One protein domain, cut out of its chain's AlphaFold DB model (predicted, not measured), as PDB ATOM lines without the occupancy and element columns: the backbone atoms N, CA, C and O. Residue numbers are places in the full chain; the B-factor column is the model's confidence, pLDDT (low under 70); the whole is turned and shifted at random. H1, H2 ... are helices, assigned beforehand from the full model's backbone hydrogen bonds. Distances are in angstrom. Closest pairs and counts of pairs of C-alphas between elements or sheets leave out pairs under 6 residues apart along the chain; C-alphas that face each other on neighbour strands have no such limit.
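AT A GLANCE: This is residues 6 to 95 of the 105 residues of the protein "LemA family protein" of Actinobacteria bacterium (UniProt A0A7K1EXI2). A long thin hairpin-like rod: helix H3 runs most of its length, and H1 folds back alongside its first part, with the short H2 at the turn. At the other end sits the short H4, from which residues 80 to 95, with no named element, run back toward the beginning of H1. The printed part has 90 residues with four named helices, H1 to H4 in order, and no named strand; it is all helix and extended, with a radius of gyration of the C-alphas of 19.8 A and spans of 64 by 19 by 19 A.

IN THESE COORDINATES: H3, residues 36 to 71, is 52.6 A long, from C-alpha 36 at (24.445, -0.015, 31.127) to C-alpha 71 at (-15.960, -32.074, 41.239). H1, residues 6 to 28, is 34.0 A long. H2 is residues 30 to 33, H4 residues 75 to 79.

HOW THE PARTS SIT: H3 and H1 are near each other, with 9 pairs of C-alphas within 10 A. H3, with residues 69 to 70 alone, and H4 touch only at the corner, closest at the C-alphas of Val 70 and Asn 76, 4.9 A. H1, with residues 26 to 27 alone, and H2 only just touch, only at the corner, with 3 pairs of C-alphas within 8 A, closest at Ala 26 and Lys 33, 5.4 A. Every O i to N i+4 pair is within hydrogen-bond range in H3 and H4, and 18 of 19 in H1; H2 is too short for such a pair.

THE WHOLE: The C-alphas farthest apart, of Asp 31 and Phe 77, are 64.0 A apart. The printed part has no cut, and the three links are tight. Residues 92 to 95 are under pLDDT 70.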
ATOM      1  N   ALA A   6       5.062 -29.618  34.930       80.94
ATOM      2  CA  ALA A   6       6.176 -29.922  35.820       80.94
ATOM      3  C   ALA A   6       7.542 -29.728  35.135       80.94
ATOM      4  O   ALA A   6       8.429 -29.112  35.718       80.94
ATOM      5  N   ASP A   7       7.701 -30.160  33.876       82.75
ATOM      6  CA  ASP A   7       8.948 -29.941  33.121       82.75
ATOM      7  C   ASP A   7       9.241 -28.443  32.940       82.75
ATOM      8  O   ASP A   7      10.394 -28.014  33.002       82.75
ATOM      9  N   VAL A   8       8.194 -27.644  32.701       83.75
ATOM     10  CA  VAL A   8       8.309 -26.183  32.580       83.75
ATOM     11  C   VAL A   8       8.690 -25.565  33.925       83.75
ATOM     12  O   VAL A   8       9.584 -24.725  33.968       83.75
ATOM     13  N   ALA A   9       8.069 -26.007  35.021       82.50
ATOM     14  CA  ALA A   9       8.403 -25.540  36.363       82.50
ATOM     15  C   ALA A   9       9.859 -25.832  36.749       82.50
ATOM     16  O   ALA A   9      10.549 -24.945  37.253       82.50
ATOM     17  N   ALA A  10      10.351 -27.035  36.448       82.25
ATOM     18  CA  ALA A  10      11.743 -27.408  36.686       82.25
ATOM     19  C   ALA A  10      12.717 -26.552  35.856       82.25
ATOM     20  O   ALA A  10      13.725 -26.070  36.377       82.25
ATOM     21  N   ALA A  11      12.409 -26.320  34.576       83.75
ATOM     22  CA  ALA A  11      13.236 -25.489  33.704       83.75
ATOM     23  C   ALA A  11      13.318 -24.031  34.189       83.75
ATOM     24  O   ALA A  11      14.405 -23.449  34.196       83.75
ATOM     25  N   ASP A  12      12.198 -23.459  34.637       81.44
ATOM     26  CA  ASP A  12      12.193 -22.110  35.198       81.44
ATOM     27  C   ASP A  12      12.998 -22.040  36.508       81.44
ATOM     28  O   ASP A  12      13.755 -21.093  36.708       81.44
ATOM     29  N   GLY A  13      12.895 -23.048  37.383       82.25
ATOM     30  CA  GLY A  13      13.689 -23.114  38.616       82.25
ATOM     31  C   GLY A  13      15.199 -23.117  38.345       82.25
ATOM     32  O   GLY A  13      15.958 -22.377  38.980       82.25
ATOM     33  N   MET A  14      15.643 -23.871  37.332       83.81
ATOM     34  CA  MET A  14      17.043 -23.860  36.887       83.81
ATOM     35  C   MET A  14      17.485 -22.474  36.397       83.81
ATOM     36  O   MET A  14      18.609 -22.049  36.682       83.81
ATOM     37  N   LEU A  15      16.614 -21.755  35.680       82.38
ATOM     38  CA  LEU A  15      16.890 -20.394  35.220       82.38
ATOM     39  C   LEU A  15      17.036 -19.432  36.404       82.38
ATOM     40  O   LEU A  15      18.039 -18.722  36.484       82.38
ATOM     41  N   THR A  16      16.099 -19.445  37.354       80.88
ATOM     42  CA  THR A  16      16.168 -18.607  38.560       80.88
ATOM     43  C   THR A  16      17.457 -18.873  39.348       80.88
ATOM     44  O   THR A  16      18.113 -17.935  39.809       80.88
ATOM     45  N   GLN A  17      17.886 -20.133  39.458       84.06
ATOM     46  CA  GLN A  17      19.148 -20.476  40.116       84.06
ATOM     47  C   GLN A  17      20.373 -19.937  39.363       84.06
ATOM     48  O   GLN A  17      21.286 -19.388  39.988       84.06
ATOM     49  N   ALA A  18      20.390 -20.034  38.032       84.75
ATOM     50  CA  ALA A  18      21.452 -19.456  37.213       84.75
ATOM     51  C   ALA A  18      21.519 -17.925  37.360       84.75
ATOM     52  O   ALA A  18      22.611 -17.364  37.473       84.75
ATOM     53  N   LEU A  19      20.364 -17.253  37.441       81.50
ATOM     54  CA  LEU A  19      20.278 -15.809  37.668       81.50
ATOM     55  C   LEU A  19      20.830 -15.398  39.033       81.50
ATOM     56  O   LEU A  19      21.586 -14.430  39.112       81.50
ATOM     57  N   ARG A  20      20.537 -16.152  40.098       82.38
ATOM     58  CA  ARG A  20      21.155 -15.922  41.417       82.38
ATOM     59  C   ARG A  20      22.680 -16.010  41.346       82.38
ATOM     60  O   ARG A  20      23.364 -15.161  41.910       82.38
ATOM     61  N   GLY A  21      23.209 -16.996  40.620       85.94
ATOM     62  CA  GLY A  21      24.649 -17.128  40.383       85.94
ATOM     63  C   GLY A  21      25.236 -15.935  39.625       85.94
ATOM     64  O   GLY A  21      26.270 -15.401  40.022       85.94
ATOM     65  N   LEU A  22      24.554 -15.470  38.574       84.00
ATOM     66  CA  LEU A  22      24.967 -14.295  37.803       84.00
ATOM     67  C   LEU A  22      25.007 -13.024  38.665       84.00
ATOM     68  O   LEU A  22      25.976 -12.267  38.593       84.00
ATOM     69  N   LEU A  23      23.985 -12.802  39.494       83.38
ATOM     70  CA  LEU A  23      23.921 -11.653  40.401       83.38
ATOM     71  C   LEU A  23      25.051 -11.689  41.439       83.38
ATOM     72  O   LEU A  23      25.704 -10.670  41.653       83.38
ATOM     73  N   ALA A  24      25.353 -12.862  42.005       86.06
ATOM     74  CA  ALA A  24      26.469 -13.029  42.936       86.06
ATOM     75  C   ALA A  24      27.830 -12.717  42.285       86.06
ATOM     76  O   ALA A  24      28.696 -12.100  42.904       86.06
ATOM     77  N   VAL A  25      28.023 -13.092  41.014       85.38
ATOM     78  CA  VAL A  25      29.225 -12.704  40.260       85.38
ATOM     79  C   VAL A  25      29.260 -11.191  40.054       85.38
ATOM     80  O   VAL A  25      30.300 -10.577  40.266       85.38
ATOM     81  N   ALA A  26      28.143 -10.564  39.690       83.62
ATOM     82  CA  ALA A  26      28.096  -9.119  39.476       83.62
ATOM     83  C   ALA A  26      28.426  -8.305  40.740       83.62
ATOM     84  O   ALA A  26      29.024  -7.237  40.634       83.62
ATOM     85  N   GLU A  27      28.112  -8.810  41.937       84.00
ATOM     86  CA  GLU A  27      28.542  -8.185  43.195       84.00
ATOM     87  C   GLU A  27      30.067  -8.163  43.367       84.00
ATOM     88  O   GLU A  27      30.607  -7.201  43.913       84.00
ATOM     89  N   ALA A  28      30.770  -9.176  42.853       89.12
ATOM     90  CA  ALA A  28      32.230  -9.238  42.878       89.12
ATOM     91  C   ALA A  28      32.901  -8.327  41.827       89.12
ATOM     92  O   ALA A  28      34.101  -8.069  41.930       89.12
ATOM     93  N   TYR A  29      32.151  -7.819  40.839       88.81
ATOM     94  CA  TYR A  29      32.664  -6.984  39.744       88.81
ATOM     95  C   TYR A  29      31.864  -5.671  39.611       88.81
ATOM     96  O   TYR A  29      30.946  -5.582  38.790       88.81
ATOM     97  N   PRO A  30      32.228  -4.613  40.364       85.56
ATOM     98  CA  PRO A  30      31.510  -3.334  40.379       85.56
ATOM     99  C   PRO A  30      31.358  -2.678  39.000       85.56
ATOM    100  O   PRO A  30      30.303  -2.124  38.696       85.56
ATOM    101  N   ASP A  31      32.376  -2.792  38.143       87.12
ATOM    102  CA  ASP A  31      32.345  -2.247  36.780       87.12
ATOM    103  C   ASP A  31      31.301  -2.954  35.900       87.12
ATOM    104  O   ASP A  31      30.619  -2.316  35.098       87.12
ATOM    105  N   LEU A  32      31.131  -4.271  36.076       84.00
ATOM    106  CA  LEU A  32      30.082  -5.036  35.400       84.00
ATOM    107  C   LEU A  32      28.705  -4.632  35.931       84.00
ATOM    108  O   LEU A  32      27.795  -4.401  35.138       84.00
ATOM    109  N   LYS A  33      28.568  -4.480  37.255       80.56
ATOM    110  CA  LYS A  33      27.323  -4.048  37.907       80.56
ATOM    111  C   LYS A  33      26.851  -2.676  37.413       80.56
ATOM    112  O   LYS A  33      25.655  -2.480  37.224       80.56
ATOM    113  N   ALA A  34      27.783  -1.748  37.190       84.81
ATOM    114  CA  ALA A  34      27.502  -0.401  36.691       84.81
ATOM    115  C   ALA A  34      27.344  -0.324  35.160       84.81
ATOM    116  O   ALA A  34      26.977   0.727  34.630       84.81
ATOM    117  N   SER A  35      27.619  -1.411  34.434       89.31
ATOM    118  CA  SER A  35      27.484  -1.440  32.980       89.31
ATOM    119  C   SER A  35      26.027  -1.237  32.565       89.31
ATOM    120  O   SER A  35      25.138  -1.974  32.993       89.31
ATOM    121  N   ALA A  36      25.781  -0.285  31.663       87.06
ATOM    122  CA  ALA A  36      24.445  -0.015  31.127       87.06
ATOM    123  C   ALA A  36      23.788  -1.271  30.517       87.06
ATOM    124  O   ALA A  36      22.594  -1.494  30.699       87.06
ATOM    125  N   ASN A  37      24.579  -2.132  29.866       85.88
ATOM    126  CA  ASN A  37      24.092  -3.392  29.299       85.88
ATOM    127  C   ASN A  37      23.625  -4.369  30.389       85.88
ATOM    128  O   ASN A  37      22.626  -5.061  30.214       85.88
ATOM    129  N   PHE A  38      24.328  -4.417  31.524       86.62
ATOM    130  CA  PHE A  38      23.973  -5.286  32.644       86.62
ATOM    131  C   PHE A  38      22.742  -4.771  33.401       86.62
ATOM    132  O   PHE A  38      21.897  -5.558  33.820       86.62
ATOM    133  N   LEU A  39      22.601  -3.452  33.546       86.19
ATOM    134  CA  LEU A  39      21.396  -2.832  34.106       86.19
ATOM    135  C   LEU A  39      20.164  -3.090  33.225       86.19
ATOM    136  O   LEU A  39      19.123  -3.477  33.748       86.19
ATOM    137  N   SER A  40      20.298  -2.957  31.900       87.69
ATOM    138  CA  SER A  40      19.222  -3.288  30.952       87.69
ATOM    139  C   SER A  40      18.820  -4.760  31.043       87.69
ATOM    140  O   SER A  40      17.637  -5.075  31.104       87.69
ATOM    141  N   LEU A  41      19.804  -5.666  31.108       87.12
ATOM    142  CA  LEU A  41      19.547  -7.096  31.264       87.12
ATOM    143  C   LEU A  41      18.785  -7.393  32.563       87.12
ATOM    144  O   LEU A  41      17.835  -8.168  32.549       87.12
ATOM    145  N   GLN A  42      19.175  -6.778  33.682       84.00
ATOM    146  CA  GLN A  42      18.471  -6.955  34.955       84.00
ATOM    147  C   GLN A  42      17.003  -6.512  34.877       84.00
ATOM    148  O   GLN A  42      16.140  -7.211  35.404       84.00
ATOM    149  N   ASP A  43      16.712  -5.395  34.208       86.44
ATOM    150  CA  ASP A  43      15.340  -4.894  34.050       86.44
ATOM    151  C   ASP A  43      14.481  -5.806  33.155       86.44
ATOM    152  O   ASP A  43      13.342  -6.154  33.491       86.44
ATOM    153  N   GLU A  44      15.049  -6.288  32.046       87.12
ATOM    154  CA  GLU A  44      14.396  -7.264  31.169       87.12
ATOM    155  C   GLU A  44      14.113  -8.586  31.893       87.12
ATOM    156  O   GLU A  44      13.028  -9.161  31.748       87.12
ATOM    157  N   LEU A  45      15.063  -9.053  32.708       85.75
ATOM    158  CA  LEU A  45      14.906 -10.251  33.527       85.75
ATOM    159  C   LEU A  45      13.823 -10.061  34.587       85.75
ATOM    160  O   LEU A  45      12.941 -10.906  34.694       85.75
ATOM    161  N   ALA A  46      13.824  -8.943  35.313       83.00
ATOM    162  CA  ALA A  46      12.787  -8.637  36.295       83.00
ATOM    163  C   ALA A  46      11.394  -8.577  35.644       83.00
ATOM    164  O   ALA A  46      10.425  -9.139  36.157       83.00
ATOM    165  N   THR A  47      11.292  -7.953  34.471       86.00
ATOM    166  CA  THR A  47      10.058  -7.925  33.677       86.00
ATOM    167  C   THR A  47       9.625  -9.327  33.247       86.00
ATOM    168  O   THR A  47       8.436  -9.651  33.284       86.00
ATOM    169  N   THR A  48      10.573 -10.169  32.842       85.75
ATOM    170  CA  THR A  48      10.305 -11.550  32.429       85.75
ATOM    171  C   THR A  48       9.840 -12.403  33.608       85.75
ATOM    172  O   THR A  48       8.805 -13.055  33.496       85.75
ATOM    173  N   GLU A  49      10.507 -12.324  34.760       82.81
ATOM    174  CA  GLU A  49      10.111 -13.007  36.001       82.81
ATOM    175  C   GLU A  49       8.706 -12.595  36.453       82.81
ATOM    176  O   GLU A  49       7.874 -13.441  36.775       82.81
ATOM    177  N   ASN A  50       8.376 -11.302  36.379       84.25
ATOM    178  CA  ASN A  50       7.025 -10.827  36.681       84.25
ATOM    179  C   ASN A  50       5.969 -11.438  35.746       84.25
ATOM    180  O   ASN A  50       4.883 -11.817  36.196       84.25
ATOM    181  N   LYS A  51       6.273 -11.569  34.448       85.81
ATOM    182  CA  LYS A  51       5.377 -12.232  33.485       85.81
ATOM    183  C   LYS A  51       5.223 -13.717  33.796       85.81
ATOM    184  O   LYS A  51       4.097 -14.206  33.786       85.81
ATOM    185  N   VAL A  52       6.316 -14.415  34.104       84.62
ATOM    186  CA  VAL A  52       6.293 -15.832  34.492       84.62
ATOM    187  C   VAL A  52       5.439 -16.022  35.747       84.62
ATOM    188  O   VAL A  52       4.524 -16.844  35.739       84.62
ATOM    189  N   ALA A  53       5.650 -15.214  36.788       82.88
ATOM    190  CA  ALA A  53       4.861 -15.257  38.017       82.88
ATOM    191  C   ALA A  53       3.359 -15.045  37.753       82.88
ATOM    192  O   ALA A  53       2.529 -15.822  38.233       82.88
ATOM    193  N   PHE A  54       3.004 -14.052  36.931       86.38
ATOM    194  CA  PHE A  54       1.619 -13.834  36.515       86.38
ATOM    195  C   PHE A  54       1.050 -15.038  35.752       86.38
ATOM    196  O   PHE A  54      -0.053 -15.493  36.053       86.38
ATOM    197  N   SER A  55       1.794 -15.591  34.792       87.00
ATOM    198  CA  SER A  55       1.373 -16.765  34.023       87.00
ATOM    199  C   SER A  55       1.150 -17.992  34.911       87.00
ATOM    200  O   SER A  55       0.159 -18.697  34.717       87.00
ATOM    201  N   ARG A  56       2.007 -18.216  35.916       87.06
ATOM    202  CA  ARG A  56       1.838 -19.280  36.923       87.06
ATOM    203  C   ARG A  56       0.549 -19.099  37.713       87.06
ATOM    204  O   ARG A  56      -0.239 -20.036  37.830       87.06
ATOM    205  N   GLN A  57       0.311 -17.893  38.231       87.38
ATOM    206  CA  GLN A  57      -0.908 -17.591  38.976       87.38
ATOM    207  C   GLN A  57      -2.151 -17.788  38.103       87.38
ATOM    208  O   GLN A  57      -3.070 -18.504  38.496       87.38
ATOM    209  N   PHE A  58      -2.151 -17.217  36.899       90.81
ATOM    210  CA  PHE A  58      -3.250 -17.336  35.950       90.81
ATOM    211  C   PHE A  58      -3.544 -18.800  35.593       90.81
ATOM    212  O   PHE A  58      -4.705 -19.213  35.560       90.81
ATOM    213  N   TYR A  59      -2.512 -19.611  35.355       91.69
ATOM    214  CA  TYR A  59      -2.674 -21.044  35.120       91.69
ATOM    215  C   TYR A  59      -3.327 -21.734  36.323       91.69
ATOM    216  O   TYR A  59      -4.332 -22.428  36.165       91.69
ATOM    217  N   ASN A  60      -2.809 -21.493  37.527       92.25
ATOM    218  CA  ASN A  60      -3.310 -22.106  38.754       92.25
ATOM    219  C   ASN A  60      -4.750 -21.709  39.078       92.25
ATOM    220  O   ASN A  60      -5.530 -22.552  39.516       92.25
ATOM    221  N   ASP A  61      -5.139 -20.461  38.830       93.88
ATOM    222  CA  ASP A  61      -6.517 -20.014  39.028       93.88
ATOM    223  C   ASP A  61      -7.478 -20.710  38.051       93.88
ATOM    224  O   ASP A  61      -8.551 -21.171  38.453       93.88
ATOM    225  N   ASN A  62      -7.065 -20.894  36.793       94.56
ATOM    226  CA  ASN A  62      -7.839 -21.654  35.812       94.56
ATOM    227  C   ASN A  62      -7.927 -23.145  36.161       94.56
ATOM    228  O   ASN A  62      -9.012 -23.722  36.084       94.56
ATOM    229  N   VAL A  63      -6.824 -23.771  36.584       94.44
ATOM    230  CA  VAL A  63      -6.821 -25.169  37.046       94.44
ATOM    231  C   VAL A  63      -7.708 -25.339  38.273       94.44
ATOM    232  O   VAL A  63      -8.493 -26.281  38.330       94.44
ATOM    233  N   ARG A  64      -7.668 -24.403  39.228       94.50
ATOM    234  CA  ARG A  64      -8.559 -24.427  40.394       94.50
ATOM    235  C   ARG A  64     -10.021 -24.383  39.965       94.50
ATOM    236  O   ARG A  64     -10.814 -25.185  40.457       94.50
ATOM    237  N   SER A  65     -10.368 -23.467  39.062       94.81
ATOM    238  CA  SER A  65     -11.725 -23.342  38.525       94.81
ATOM    239  C   SER A  65     -12.171 -24.630  37.825       94.81
ATOM    240  O   SER A  65     -13.229 -25.170  38.146       94.81
ATOM    241  N   LEU A  66     -11.320 -25.191  36.961       94.00
ATOM    242  CA  LEU A  66     -11.568 -26.454  36.266       94.00
ATOM    243  C   LEU A  66     -11.776 -27.616  37.243       94.00
ATOM    244  O   LEU A  66     -12.793 -28.301  37.171       94.00
ATOM    245  N   ASN A  67     -10.841 -27.829  38.166       94.50
ATOM    246  CA  ASN A  67     -10.887 -28.944  39.110       94.50
ATOM    247  C   ASN A  67     -12.106 -28.828  40.034       94.50
ATOM    248  O   ASN A  67     -12.755 -29.829  40.339       94.50
ATOM    249  N   THR A  68     -12.463 -27.603  40.435       94.69
ATOM    250  CA  THR A  68     -13.687 -27.339  41.204       94.69
ATOM    251  C   THR A  68     -14.921 -27.678  40.376       94.69
ATOM    252  O   THR A  68     -15.798 -28.392  40.859       94.69
ATOM    253  N   ALA A  69     -14.985 -27.228  39.120       92.94
ATOM    254  CA  ALA A  69     -16.103 -27.513  38.232       92.94
ATOM    255  C   ALA A  69     -16.273 -29.024  38.022       92.94
ATOM    256  O   ALA A  69     -17.370 -29.529  38.219       92.94
ATOM    257  N   VAL A  70     -15.195 -29.760  37.730       92.81
ATOM    258  CA  VAL A  70     -15.219 -31.221  37.528       92.81
ATOM    259  C   VAL A  70     -15.729 -31.974  38.765       92.81
ATOM    260  O   VAL A  70     -16.390 -33.000  38.617       92.81
ATOM    261  N   LYS A  71     -15.489 -31.463  39.979       91.44
ATOM    262  CA  LYS A  71     -15.960 -32.074  41.239       91.44
ATOM    263  C   LYS A  71     -17.365 -31.645  41.663       91.44
ATOM    264  O   LYS A  71     -17.964 -32.299  42.514       91.44
ATOM    265  N   THR A  72     -17.897 -30.566  41.095       93.38
ATOM    266  CA  THR A  72     -19.151 -29.951  41.553       93.38
ATOM    267  C   THR A  72     -20.342 -30.413  40.713       93.38
ATOM    268  O   THR A  72     -20.257 -30.562  39.494       93.38
ATOM    269  N   VAL A  73     -21.485 -30.635  41.365       91.44
ATOM    270  CA  VAL A  73     -22.768 -30.923  40.702       91.44
ATOM    271  C   VAL A  73     -23.320 -29.639  40.056       91.44
ATOM    272  O   VAL A  73     -23.267 -28.588  40.690       91.44
ATOM    273  N   PRO A  74     -23.888 -29.688  38.834       88.88
ATOM    274  CA  PRO A  74     -24.153 -30.876  38.010       88.88
ATOM    275  C   PRO A  74     -23.015 -31.256  37.054       88.88
ATOM    276  O   PRO A  74     -23.107 -32.262  36.356       88.88
ATOM    277  N   THR A  75     -21.954 -30.460  36.986       88.06
ATOM    278  CA  THR A  75     -20.888 -30.597  35.990       88.06
ATOM    279  C   THR A  75     -20.158 -31.943  36.079       88.06
ATOM    280  O   THR A  75     -19.774 -32.482  35.041       88.06
ATOM    281  N   ASN A  76     -20.024 -32.531  37.275       88.69
ATOM    282  CA  ASN A  76     -19.364 -33.831  37.466       88.69
ATOM    283  C   ASN A  76     -19.997 -34.982  36.649       88.69
ATOM    284  O   ASN A  76     -19.282 -35.881  36.211       88.69
ATOM    285  N   PHE A  77     -21.306 -34.922  36.369       88.75
ATOM    286  CA  PHE A  77     -22.028 -35.949  35.614       88.75
ATOM    287  C   PHE A  77     -21.650 -35.934  34.133       88.75
ATOM    288  O   PHE A  77     -21.605 -36.974  33.479       88.75
ATOM    289  N   PHE A  78     -21.356 -34.745  33.608       90.50
ATOM    290  CA  PHE A  78     -21.014 -34.547  32.204       90.50
ATOM    291  C   PHE A  78     -19.503 -34.522  31.967       90.50
ATOM    292  O   PHE A  78     -19.076 -34.790  30.846       90.50
ATOM    293  N   ALA A  79     -18.686 -34.262  32.994       88.31
ATOM    294  CA  ALA A  79     -17.228 -34.203  32.882       88.31
ATOM    295  C   ALA A  79     -16.631 -35.496  32.295       88.31
ATOM    296  O   ALA A  79     -15.836 -35.437  31.356       88.31
ATOM    297  N   GLY A  80     -17.089 -36.665  32.761       86.12
ATOM    298  CA  GLY A  80     -16.662 -37.963  32.224       86.12
ATOM    299  C   GLY A  80     -17.077 -38.187  30.764       86.12
ATOM    300  O   GLY A  80     -16.279 -38.673  29.964       86.12
ATOM    301  N   ILE A  81     -18.291 -37.767  30.387       89.75
ATOM    302  CA  ILE A  81     -18.806 -37.860  29.007       89.75
ATOM    303  C   ILE A  81     -17.995 -36.954  28.072       89.75
ATOM    304  O   ILE A  81     -17.623 -37.357  26.971       89.75
ATOM    305  N   ALA A  82     -17.673 -35.746  28.534       89.81
ATOM    306  CA  ALA A  82     -16.858 -34.777  27.815       89.81
ATOM    307  C   ALA A  82     -15.351 -35.106  27.834       89.81
ATOM    308  O   ALA A  82     -14.570 -34.372  27.230       89.81
ATOM    309  N   LYS A  83     -14.932 -36.191  28.510       90.88
ATOM    310  CA  LYS A  83     -13.521 -36.571  28.726       90.88
ATOM    311  C   LYS A  83     -12.680 -35.439  29.334       90.88
ATOM    312  O   LYS A  83     -11.497 -35.304  29.032       90.88
ATOM    313  N   VAL A  84     -13.297 -34.621  30.184       91.00
ATOM    314  CA  VAL A  84     -12.626 -33.548  30.919       91.00
ATOM    315  C   VAL A  84     -12.248 -34.076  32.295       91.00
ATOM    316  O   VAL A  84     -13.110 -34.493  33.067       91.00
ATOM    317  N   THR A  85     -10.956 -34.049  32.601       90.00
ATOM    318  CA  THR A  85     -10.404 -34.480  33.888       90.00
ATOM    319  C   THR A  85      -9.741 -33.316  34.610       90.00
ATOM    320  O   THR A  85      -9.489 -32.260  34.022       90.00
ATOM    321  N   GLU A  86      -9.443 -33.524  35.891       91.25
ATOM    322  CA  GLU A  86      -8.603 -32.610  36.658       91.25
ATOM    323  C   GLU A  86      -7.252 -32.397  35.973       91.25
ATOM    324  O   GLU A  86      -6.740 -33.269  35.263       91.25
ATOM    325  N   ARG A  87      -6.690 -31.212  36.197       91.50
ATOM    326  CA  ARG A  87      -5.332 -30.862  35.794       91.50
ATOM    327  C   ARG A  87      -4.478 -30.614  37.023       91.50
ATOM    328  O   ARG A  87      -4.976 -30.187  38.064       91.50
ATOM    329  N   GLU A  88      -3.193 -30.887  36.879       89.75
ATOM    330  CA  GLU A  88      -2.197 -30.604  37.904       89.75
ATOM    331  C   GLU A  88      -1.973 -29.096  38.018       89.75
ATOM    332  O   GLU A  88      -2.094 -28.360  37.037       89.75
ATOM    333  N   PHE A  89      -1.679 -28.628  39.228       89.44
ATOM    334  CA  PHE A  89      -1.271 -27.246  39.431       89.44
ATOM    335  C   PHE A  89       0.162 -27.044  38.936       89.44
ATOM    336  O   PHE A  89       0.980 -27.959  38.933       89.44
ATOM    337  N   TYR A  90       0.474 -25.811  38.555       87.38
ATOM    338  CA  TYR A  90       1.847 -25.361  38.437       87.38
ATOM    339  C   TYR A  90       2.407 -25.203  39.853       87.38
ATOM    340  O   TYR A  90       2.085 -24.237  40.559       87.38
ATOM    341  N   GLU A  91       3.232 -26.158  40.268       78.00
ATOM    342  CA  GLU A  91       3.941 -26.140  41.543       78.00
ATOM    343  C   GLU A  91       5.377 -25.655  41.348       78.00
ATOM    344  O   GLU A  91       6.026 -25.965  40.355       78.00
ATOM    345  N   VAL A  92       5.859 -24.861  42.301       67.38
ATOM    346  CA  VAL A  92       7.260 -24.435  42.369       67.38
ATOM    347  C   VAL A  92       7.878 -25.188  43.540       67.38
ATOM    348  O   VAL A  92       7.286 -25.176  44.624       67.38
ATOM    349  N   GLU A  93       9.011 -25.857  43.319       60.44
ATOM    350  CA  GLU A  93       9.660 -26.709  44.329       60.44
ATOM    351  C   GLU A  93      10.018 -25.929  45.604       60.44
ATOM    352  O   GLU A  93       9.869 -26.454  46.708       60.44
ATOM    353  N   ASP A  94      10.403 -24.653  45.471       60.53
ATOM    354  CA  ASP A  94      10.669 -23.759  46.597       60.53
ATOM    355  C   ASP A  94       9.549 -22.705  46.761       60.53
ATOM    356  O   ASP A  94       9.293 -21.896  45.861       60.53
ATOM    357  N   PRO A  95       8.870 -22.640  47.923       59.22
ATOM    358  CA  PRO A  95       7.927 -21.571  48.247       59.22
ATOM    359  C   PRO A  95       8.510 -20.150  48.143       59.22
ATOM    360  O   PRO A  95       7.737 -19.210  47.937       59.22
TER     361      PRO A  95